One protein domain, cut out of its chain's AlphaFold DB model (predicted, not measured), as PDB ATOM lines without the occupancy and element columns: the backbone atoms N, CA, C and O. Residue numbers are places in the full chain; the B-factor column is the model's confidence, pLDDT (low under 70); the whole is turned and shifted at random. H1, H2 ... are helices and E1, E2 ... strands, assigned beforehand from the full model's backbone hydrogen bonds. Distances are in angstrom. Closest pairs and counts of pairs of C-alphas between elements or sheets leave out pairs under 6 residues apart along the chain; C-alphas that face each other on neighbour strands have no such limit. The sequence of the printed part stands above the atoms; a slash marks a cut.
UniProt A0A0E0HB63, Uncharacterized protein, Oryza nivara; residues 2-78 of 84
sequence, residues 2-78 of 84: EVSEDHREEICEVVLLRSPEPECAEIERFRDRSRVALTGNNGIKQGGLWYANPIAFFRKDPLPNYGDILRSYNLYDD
ATOM      1  N   GLU A   2     289.947 380.085 417.376       88.62
ATOM      2  CA  GLU A   2     289.501 379.100 418.359       88.62
ATOM      3  C   GLU A   2     288.231 378.432 417.834       88.62
ATOM      4  O   GLU A   2     287.357 379.110 417.296       88.62
ATOM      5  N   VAL A   3     288.168 377.108 417.951       88.38
ATOM      6  CA  VAL A   3     287.016 376.295 417.554       88.38
ATOM      7  C   VAL A   3     286.697 375.387 418.733       88.38
ATOM      8  O   VAL A   3     287.558 374.634 419.183       88.38
ATOM      9  N   SER A   4     285.490 375.520 419.276       85.31
ATOM     10  CA  SER A   4     285.058 374.812 420.485       85.31
ATOM     11  C   SER A   4     284.384 373.469 420.206       85.31
ATOM     12  O   SER A   4     284.219 372.676 421.129       85.31
ATOM     13  N   GLU A   5     283.975 373.222 418.963       87.62
ATOM     14  CA  GLU A   5     283.170 372.067 418.565       87.62
ATOM     15  C   GLU A   5     283.995 371.056 417.754       87.62
ATOM     16  O   GLU A   5     285.001 371.396 417.129       87.62
ATOM     17  N   ASP A   6     283.584 369.787 417.803       88.31
ATOM     18  CA  ASP A   6     284.155 368.720 416.978       88.31
ATOM     19  C   ASP A   6     283.348 368.615 415.678       88.31
ATOM     20  O   ASP A   6     282.148 368.350 415.703       88.31
ATOM     21  N   HIS A   7     284.013 368.804 414.541       91.56
ATOM     22  CA  HIS A   7     283.398 368.896 413.216       91.56
ATOM     23  C   HIS A   7     283.684 367.641 412.377       91.56
ATOM     24  O   HIS A   7     284.119 367.711 411.228       91.56
ATOM     25  N   ARG A   8     283.496 366.450 412.961       87.62
ATOM     26  CA  ARG A   8     283.883 365.168 412.341       87.62
ATOM     27  C   ARG A   8     283.218 364.882 410.992       87.62
ATOM     28  O   ARG A   8     283.838 364.259 410.134       87.62
ATOM     29  N   GLU A   9     281.957 365.268 410.835       90.75
ATOM     30  CA  GLU A   9     281.142 364.957 409.648       90.75
ATOM     31  C   GLU A   9     281.065 366.127 408.659       90.75
ATOM     32  O   GLU A   9     280.341 366.067 407.666       90.75
ATOM     33  N   GLU A  10     281.831 367.188 408.906       93.31
ATOM     34  CA  GLU A  10     281.790 368.419 408.129       93.31
ATOM     35  C   GLU A  10     283.061 368.605 407.299       93.31
ATOM     36  O   GLU A  10     284.135 368.078 407.598       93.31
ATOM     37  N   ILE A  11     282.941 369.397 406.235       93.00
ATOM     38  CA  ILE A  11     284.092 369.865 405.468       93.00
ATOM     39  C   ILE A  11     284.403 371.284 405.938       93.00
ATOM     40  O   ILE A  11     283.707 372.229 405.568       93.00
ATOM     41  N   CYS A  12     285.460 371.434 406.733       93.38
ATOM     42  CA  CYS A  12     285.936 372.738 407.182       93.38
ATOM     43  C   CYS A  12     287.032 373.261 406.243       93.38
ATOM     44  O   CYS A  12     288.029 372.577 405.981       93.38
ATOM     45  N   GLU A  13     286.868 374.491 405.754       95.00
ATOM     46  CA  GLU A  13     287.813 375.156 404.854       95.00
ATOM     47  C   GLU A  13     288.191 376.541 405.394       95.00
ATOM     48  O   GLU A  13     287.345 377.299 405.864       95.00
ATOM     49  N   VAL A  14     289.476 376.878 405.300       94.94
ATOM     50  CA  VAL A  14     289.975 378.250 405.426       94.94
ATOM     51  C   VAL A  14     289.997 378.846 404.028       94.94
ATOM     52  O   VAL A  14     290.549 378.223 403.123       94.94
ATOM     53  N   VAL A  15     289.419 380.032 403.853       95.81
ATOM     54  CA  VAL A  15     289.288 380.699 402.549       95.81
ATOM     55  C   VAL A  15     289.867 382.109 402.575       95.81
ATOM     56  O   VAL A  15     289.828 382.792 403.603       95.81
ATOM     57  N   LEU A  16     290.393 382.560 401.437       96.31
ATOM     58  CA  LEU A  16     290.817 383.945 401.249       96.31
ATOM     59  C   LEU A  16     289.602 384.880 401.223       96.31
ATOM     60  O   LEU A  16     288.636 384.637 400.507       96.31
ATOM     61  N   LEU A  17     289.665 385.973 401.991       94.50
ATOM     62  CA  LEU A  17     288.617 387.002 402.005       94.50
ATOM     63  C   LEU A  17     289.091 388.312 401.378       94.50
ATOM     64  O   LEU A  17     288.431 388.861 400.501       94.50
ATOM     65  N   ARG A  18     290.222 388.842 401.854       95.25
ATOM     66  CA  ARG A  18     290.788 390.099 401.360       95.25
ATOM     67  C   ARG A  18     292.273 390.192 401.668       95.25
ATOM     68  O   ARG A  18     292.682 389.863 402.782       95.25
ATOM     69  N   SER A  19     293.047 390.705 400.719       95.88
ATOM     70  CA  SER A  19     294.433 391.095 400.956       95.88
ATOM     71  C   SER A  19     294.514 392.516 401.522       95.88
ATOM     72  O   SER A  19     293.728 393.381 401.118       95.88
ATOM     73  N   PRO A  20     295.433 392.798 402.460       95.81
ATOM     74  CA  PRO A  20     295.776 394.169 402.817       95.81
ATOM     75  C   PRO A  20     296.600 394.881 401.728       95.81
ATOM     76  O   PRO A  20     296.642 396.106 401.735       95.81
ATOM     77  N   GLU A  21     297.215 394.137 400.800       95.62
ATOM     78  CA  GLU A  21     298.105 394.652 399.755       95.62
ATOM     79  C   GLU A  21     297.388 394.687 398.395       95.62
ATOM     80  O   GLU A  21     297.105 393.623 397.839       95.62
ATOM     81  N   PRO A  22     297.103 395.872 397.819       92.19
ATOM     82  CA  PRO A  22     296.335 395.982 396.573       92.19
ATOM     83  C   PRO A  22     296.975 395.280 395.369       92.19
ATOM     84  O   PRO A  22     296.266 394.686 394.562       92.19
ATOM     85  N   GLU A  23     298.306 395.306 395.265       91.88
ATOM     86  CA  GLU A  23     299.043 394.675 394.156       91.88
ATOM     87  C   GLU A  23     299.127 393.144 394.285       91.88
ATOM     88  O   GLU A  23     299.525 392.463 393.341       91.88
ATOM     89  N   CYS A  24     298.748 392.594 395.443       93.19
ATOM     90  CA  CYS A  24     298.769 391.169 395.770       93.19
ATOM     91  C   CYS A  24     297.419 390.762 396.372       93.19
ATOM     92  O   CYS A  24     297.330 390.382 397.540       93.19
ATOM     93  N   ALA A  25     296.349 390.941 395.596       95.31
ATOM     94  CA  ALA A  25     294.969 390.753 396.043       95.31
ATOM     95  C   ALA A  25     294.143 389.824 395.145       95.31
ATOM     96  O   ALA A  25     292.969 389.593 395.440       95.31
ATOM     97  N   GLU A  26     294.724 389.299 394.066       94.94
ATOM     98  CA  GLU A  26     294.006 388.423 393.150       94.94
ATOM     99  C   GLU A  26     293.746 387.061 393.799       94.94
ATOM    100  O   GLU A  26     294.600 386.502 394.490       94.94
ATOM    101  N   ILE A  27     292.533 386.545 393.624       95.06
ATOM    102  CA  ILE A  27     292.133 385.244 394.150       95.06
ATOM    103  C   ILE A  27     292.079 384.281 392.971       95.06
ATOM    104  O   ILE A  27     291.133 384.325 392.185       95.06
ATOM    105  N   GLU A  28     293.077 383.405 392.878       92.12
ATOM    106  CA  GLU A  28     293.088 382.349 391.869       92.12
ATOM    107  C   GLU A  28     292.063 381.266 392.223       92.12
ATOM    108  O   GLU A  28     292.006 380.748 393.349       92.12
ATOM    109  N   ARG A  29     291.254 380.894 391.234       86.00
ATOM    110  CA  ARG A  29     290.237 379.864 391.375       86.00
ATOM    111  C   ARG A  29     290.931 378.544 391.726       86.00
ATOM    112  O   ARG A  29     291.919 378.154 391.121       86.00
ATOM    113  N   PHE A  30     290.401 377.834 392.721       87.12
ATOM    114  CA  PHE A  30     290.931 376.554 393.226       87.12
ATOM    115  C   PHE A  30     292.199 376.624 394.095       87.12
ATOM    116  O   PHE A  30     292.533 375.614 394.715       87.12
ATOM    117  N   ARG A  31     292.876 377.776 394.207       91.50
ATOM    118  CA  ARG A  31     294.007 377.990 395.141       91.50
ATOM    119  C   ARG A  31     293.649 378.914 396.314       91.50
ATOM    120  O   ARG A  31     294.502 379.275 397.119       91.50
ATOM    121  N   ASP A  32     292.368 379.249 396.431       95.25
ATOM    122  CA  ASP A  32     291.787 380.184 397.396       95.25
ATOM    123  C   ASP A  32     291.446 379.562 398.756       95.25
ATOM    124  O   ASP A  32     290.983 380.268 399.655       95.25
ATOM    125  N   ARG A  33     291.628 378.243 398.908       96.19
ATOM    126  CA  ARG A  33     291.131 377.482 400.057       96.19
ATOM    127  C   ARG A  33     292.074 376.385 400.529       96.19
ATOM    128  O   ARG A  33     292.745 375.734 399.733       96.19
ATOM    129  N   SER A  34     292.042 376.120 401.832       96.25
ATOM    130  CA  SER A  34     292.683 374.960 402.452       96.25
ATOM    131  C   SER A  34     291.698 374.229 403.350       96.25
ATOM    132  O   SER A  34     291.076 374.830 404.222       96.25
ATOM    133  N   ARG A  35     291.625 372.906 403.205       93.56
ATOM    134  CA  ARG A  35     290.849 372.039 404.101       93.56
ATOM    135  C   ARG A  35     291.587 371.803 405.411       93.56
ATOM    136  O   ARG A  35     292.811 371.668 405.412       93.56
ATOM    137  N   VAL A  36     290.839 371.723 406.507       91.62
ATOM    138  CA  VAL A  36     291.360 371.389 407.837       91.62
ATOM    139  C   VAL A  36     290.430 370.371 408.486       91.62
ATOM    140  O   VAL A  36     289.219 370.557 408.510       91.62
ATOM    141  N   ALA A  37     290.994 369.290 409.022       89.94
ATOM    142  CA  ALA A  37     290.228 368.289 409.753       89.94
ATOM    143  C   ALA A  37     290.058 368.729 411.213       89.94
ATOM    144  O   ALA A  37     290.915 368.459 412.052       89.94
ATOM    145  N   LEU A  38     288.955 369.410 411.522       90.31
ATOM    146  CA  LEU A  38     288.644 369.878 412.874       90.31
ATOM    147  C   LEU A  38     287.953 368.781 413.691       90.31
ATOM    148  O   LEU A  38     286.817 368.926 414.126       90.31
ATOM    149  N   THR A  39     288.647 367.658 413.884       87.50
ATOM    150  CA  THR A  39     288.166 366.587 414.759       87.50
ATOM    151  C   THR A  39     289.292 365.914 415.527       87.50
ATOM    152  O   THR A  39     290.373 365.669 414.989       87.50
ATOM    153  N   GLY A  40     289.029 365.577 416.789       83.31
ATOM    154  CA  GLY A  40     289.925 364.746 417.600       83.31
ATOM    155  C   GLY A  40     289.825 363.250 417.279       83.31
ATOM    156  O   GLY A  40     290.645 362.456 417.740       83.31
ATOM    157  N   ASN A  41     288.829 362.842 416.488       82.06
ATOM    158  CA  ASN A  41     288.506 361.441 416.223       82.06
ATOM    159  C   ASN A  41     289.016 360.956 414.854       82.06
ATOM    160  O   ASN A  41     288.291 360.327 414.082       82.06
ATOM    161  N   ASN A  42     290.273 361.270 414.540       79.81
ATOM    162  CA  ASN A  42     290.941 360.884 413.290       79.81
ATOM    163  C   ASN A  42     292.226 360.068 413.517       79.81
ATOM    164  O   ASN A  42     293.007 359.866 412.590       79.81
ATOM    165  N   GLY A  43     292.460 359.596 414.746       82.25
ATOM    166  CA  GLY A  43     293.638 358.796 415.096       82.25
ATOM    167  C   GLY A  43     294.954 359.583 415.139       82.25
ATOM    168  O   GLY A  43     296.000 358.993 415.416       82.25
ATOM    169  N   ILE A  44     294.924 360.900 414.912       82.62
ATOM    170  CA  ILE A  44     296.087 361.779 415.014       82.62
ATOM    171  C   ILE A  44     296.152 362.319 416.442       82.62
ATOM    172  O   ILE A  44     295.221 362.948 416.940       82.62
ATOM    173  N   LYS A  45     297.285 362.108 417.115       74.25
ATOM    174  CA  LYS A  45     297.550 362.684 418.441       74.25
ATOM    175  C   LYS A  45     297.981 364.147 418.317       74.25
ATOM    176  O   LYS A  45     299.117 364.482 418.645       74.25
ATOM    177  N   GLN A  46     297.104 365.011 417.816       71.25
ATOM    178  CA  GLN A  46     297.346 366.451 417.779       71.25
ATOM    179  C   GLN A  46     296.606 367.123 418.939       71.25
ATOM    180  O   GLN A  46     295.408 366.930 419.128       71.25
ATOM    181  N   GLY A  47     297.337 367.881 419.758       71.88
ATOM    182  CA  GLY A  47     296.842 368.488 420.998       71.88
ATOM    183  C   GLY A  47     296.006 369.749 420.778       71.88
ATOM    184  O   GLY A  47     296.359 370.798 421.304       71.88
ATOM    185  N   GLY A  48     294.941 369.665 419.976       79.44
ATOM    186  CA  GLY A  48     293.987 370.764 419.768       79.44
ATOM    187  C   GLY A  48     294.464 371.895 418.846       79.44
ATOM    188  O   GLY A  48     293.757 372.886 418.699       79.44
ATOM    189  N   LEU A  49     295.629 371.756 418.205       86.12
ATOM    190  CA  LEU A  49     296.137 372.713 417.222       86.12
ATOM    191  C   LEU A  49     296.278 372.048 415.853       86.12
ATOM    192  O   LEU A  49     297.065 371.118 415.698       86.12
ATOM    193  N   TRP A  50     295.559 372.578 414.868       86.94
ATOM    194  CA  TRP A  50     295.597 372.129 413.480       86.94
ATOM    195  C   TRP A  50     296.195 373.214 412.592       86.94
ATOM    196  O   TRP A  50     295.864 374.392 412.730       86.94
ATOM    197  N   TYR A  51     297.062 372.811 411.668       89.50
ATOM    198  CA  TYR A  51     297.657 373.713 410.689       89.50
ATOM    199  C   TYR A  51     296.953 373.535 409.347       89.50
ATOM    200  O   TYR A  51     296.833 372.417 408.850       89.50
ATOM    201  N   ALA A  52     296.490 374.642 408.772       92.44
ATOM    202  CA  ALA A  52     296.046 374.675 407.386       92.44
ATOM    203  C   ALA A  52     297.262 374.739 406.455       92.44
ATOM    204  O   ALA A  52     298.301 375.299 406.822       92.44
ATOM    205  N   ASN A  53     297.118 374.222 405.236       94.62
ATOM    206  CA  ASN A  53     298.095 374.499 404.196       94.62
ATOM    207  C   ASN A  53     298.081 376.004 403.884       94.62
ATOM    208  O   ASN A  53     297.012 376.626 403.919       94.62
ATOM    209  N   PRO A  54     299.242 376.603 403.575       95.06
ATOM    210  CA  PRO A  54     299.292 377.993 403.154       95.06
ATOM    211  C   PRO A  54     298.417 378.230 401.918       95.06
ATOM    212  O   PRO A  54     298.459 377.462 400.959       95.06
ATOM    213  N   ILE A  55     297.661 379.322 401.951       95.56
ATOM    214  CA  ILE A  55     296.914 379.881 400.820       95.56
ATOM    215  C   ILE A  55     297.446 381.287 400.554       95.56
ATOM    216  O   ILE A  55     297.935 381.943 401.478       95.56
ATOM    217  N   ALA A  56     297.384 381.747 399.308       94.44
ATOM    218  CA  ALA A  56     298.011 383.001 398.909       94.44
ATOM    219  C   ALA A  56     297.161 383.767 397.900       94.44
ATOM    220  O   ALA A  56     296.531 383.173 397.026       94.44
ATOM    221  N   PHE A  57     297.196 385.093 398.015       96.00
ATOM    222  CA  PHE A  57     296.757 385.973 396.943       96.00
ATOM    223  C   PHE A  57     297.817 386.003 395.848       96.00
ATOM    224  O   PHE A  57     299.019 385.950 396.124       96.00
ATOM    225  N   PHE A  58     297.357 386.096 394.612       92.62
ATOM    226  CA  PHE A  58     298.205 386.253 393.452       92.62
ATOM    227  C   PHE A  58     298.529 387.730 393.261       92.62
ATOM    228  O   PHE A  58     297.742 388.634 393.578       92.62
ATOM    229  N   ARG A  59     299.754 387.963 392.796       91.06
ATOM    230  CA  ARG A  59     300.224 389.290 392.429       91.06
ATOM    231  C   ARG A  59     299.833 389.549 390.986       91.06
ATOM    232  O   ARG A  59     299.954 388.652 390.163       91.06
ATOM    233  N   LYS A  60     299.447 390.788 390.695       88.62
ATOM    234  CA  LYS A  60     299.018 391.192 389.354       88.62
ATOM    235  C   LYS A  60     300.094 390.982 388.284       88.62
ATOM    236  O   LYS A  60     299.779 390.621 387.161       88.62
ATOM    237  N   ASP A  61     301.353 391.217 388.649       88.94
ATOM    238  CA  ASP A  61     302.492 391.044 387.752       88.94
ATOM    239  C   ASP A  61     303.402 389.901 388.241       88.94
ATOM    240  O   ASP A  61     303.566 389.715 389.455       88.94
ATOM    241  N   PRO A  62     304.087 389.161 387.352       85.75
ATOM    242  CA  PRO A  62     305.074 388.145 387.725       85.75
ATOM    243  C   PRO A  62     306.390 388.772 388.207       85.75
ATOM    244  O   PRO A  62     306.778 389.870 387.796       85.75
ATOM    245  N   LEU A  63     307.058 388.131 389.175       87.38
ATOM    246  CA  LEU A  63     308.311 388.655 389.733       87.38
ATOM    247  C   LEU A  63     309.447 388.545 388.706       87.38
ATOM    248  O   LEU A  63     309.512 387.538 388.001       87.38
ATOM    249  N   PRO A  64     310.396 389.502 388.663       88.25
ATOM    250  CA  PRO A  64     311.495 389.466 387.692       88.25
ATOM    251  C   PRO A  64     312.335 388.183 387.747       88.25
ATOM    252  O   PRO A  64     312.913 387.777 386.748       88.25
ATOM    253  N   ASN A  65     312.401 387.543 388.914       88.19
ATOM    254  CA  ASN A  65     313.172 386.328 389.164       88.19
ATOM    255  C   ASN A  65     312.322 385.043 389.161       88.19
ATOM    256  O   ASN A  65     312.814 383.995 389.578       88.19
ATOM    257  N   TYR A  66     311.058 385.090 388.724       86.94
ATOM    258  CA  TYR A  66     310.169 383.920 388.701       86.94
ATOM    259  C   TYR A  66     310.767 382.747 387.909       86.94
ATOM    260  O   TYR A  66     310.831 381.626 388.413       86.94
ATOM    261  N   GLY A  67     311.303 383.023 386.713       88.44
ATOM    262  CA  GLY A  67     311.929 381.999 385.874       88.44
ATOM    263  C   GLY A  67     313.142 381.337 386.532       88.44
ATOM    264  O   GLY A  67     313.329 380.127 386.417       88.44
ATOM    265  N   ASP A  68     313.938 382.092 387.291       90.69
ATOM    266  CA  ASP A  68     315.093 381.542 388.006       90.69
ATOM    267  C   ASP A  68     314.668 380.624 389.158       90.69
ATOM    268  O   ASP A  68     315.292 379.582 389.385       90.69
ATOM    269  N   ILE A  69     313.568 380.959 389.843       90.94
ATOM    270  CA  ILE A  69     312.978 380.103 390.877       90.94
ATOM    271  C   ILE A  69     312.512 378.786 390.251       90.94
ATOM    272  O   ILE A  69     312.917 377.724 390.723       90.94
ATOM    273  N   LEU A  70     311.733 378.825 389.170       91.44
ATOM    274  CA  LEU A  70     311.268 377.605 388.499       91.44
ATOM    275  C   LEU A  70     312.425 376.728 388.009       91.44
ATOM    276  O   LEU A  70     312.402 375.511 388.211       91.44
ATOM    277  N   ARG A  71     313.477 377.337 387.444       91.38
ATOM    278  CA  ARG A  71     314.693 376.617 387.040       91.38
ATOM    279  C   ARG A  71     315.352 375.902 388.215       91.38
ATOM    280  O   ARG A  71     315.764 374.756 388.065       91.38
ATOM    281  N   SER A  72     315.404 376.530 389.393       93.94
ATOM    282  CA  SER A  72     315.990 375.907 390.591       93.94
ATOM    283  C   SER A  72     315.235 374.660 391.069       93.94
ATOM    284  O   SER A  72     315.849 373.760 391.641       93.94
ATOM    285  N   TYR A  73     313.933 374.577 390.784       93.19
ATOM    286  CA  TYR A  73     313.102 373.405 391.075       93.19
ATOM    287  C   TYR A  73     312.994 372.422 389.901       93.19
ATOM    288  O   TYR A  73     312.312 371.409 390.031       93.19
ATOM    289  N   ASN A  74     313.670 372.690 388.777       91.19
ATOM    290  CA  ASN A  74     313.557 371.917 387.538       91.19
ATOM    291  C   ASN A  74     312.102 371.826 387.025       91.19
ATOM    292  O   ASN A  74     311.653 370.767 386.595       91.19
ATOM    293  N   LEU A  75     311.377 372.947 387.126       89.19
ATOM    294  CA  LEU A  75     309.984 373.131 386.691       89.19
ATOM    295  C   LEU A  75     309.857 374.160 385.555       89.19
ATOM    296  O   LEU A  75     308.773 374.679 385.314       89.19
ATOM    297  N   TYR A  76     310.973 374.543 384.934       85.50
ATOM    298  CA  TYR A  76     310.984 375.565 383.892       85.50
ATOM    299  C   TYR A  76     310.797 374.925 382.516       85.50
ATOM    300  O   TYR A  76     311.719 374.278 382.024       85.50
ATOM    301  N   ASP A  77     309.636 375.170 381.911       80.69
ATOM    302  CA  ASP A  77     309.268 374.762 380.545       80.69
ATOM    303  C   ASP A  77     308.930 375.998 379.679       80.69
ATOM    304  O   ASP A  77     308.722 377.081 380.225       80.69
ATOM    305  N   ASP A  78     308.843 375.867 378.348       63.75
ATOM    306  CA  ASP A  78     308.645 377.002 377.414       63.75
ATOM    307  C   ASP A  78     307.362 377.826 377.686       63.75
ATOM    308  O   ASP A  78     307.337 379.036 377.462       63.75
TER     309      ASP A  78
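This is residues 2 to 78 of the 84 residues of an uncharacterized protein of Oryza nivara (UniProt A0A0E0HB63). With little regular structure, this is a long-looped domain in which a small two-stranded hairpin, E1 and E2, lies well away from a short helix, H1, at the far end of the length. Residues 37 to 65 fold back past the hairpin and lead out to H1, and residues 69 to 74 stick out. The printed part has 77 residues, in the order E1, E2, H1, of mixed class with 15 residues in named elements. It is only just loose, close to extended, with a radius of gyration of the C-alphas of 17.2 A and spans of 46 by 30 by 19 A.

E1 is residues 12 to 15, from C-alpha 12 at (285.936, 372.738, 407.182), and E2 residues 33 to 36. H1, residues 66 to 72, is 10.1 A long and ends at C-alpha 72 at (315.990, 375.907, 390.591).

E1 and E2 form an antiparallel hairpin at 149 degrees, with N 14 and O 34 within hydrogen-bond range at 2.8 A. E1 and H1 are apart. In H1 every O i to N i+4 pair is within range.

The C-alphas of Ser 4 and Asp 78, the two farthest apart, are 49.2 A apart. The printed part has no cut. Both links are long, 17 and 29 residues. Residue 78 is under pLDDT 70.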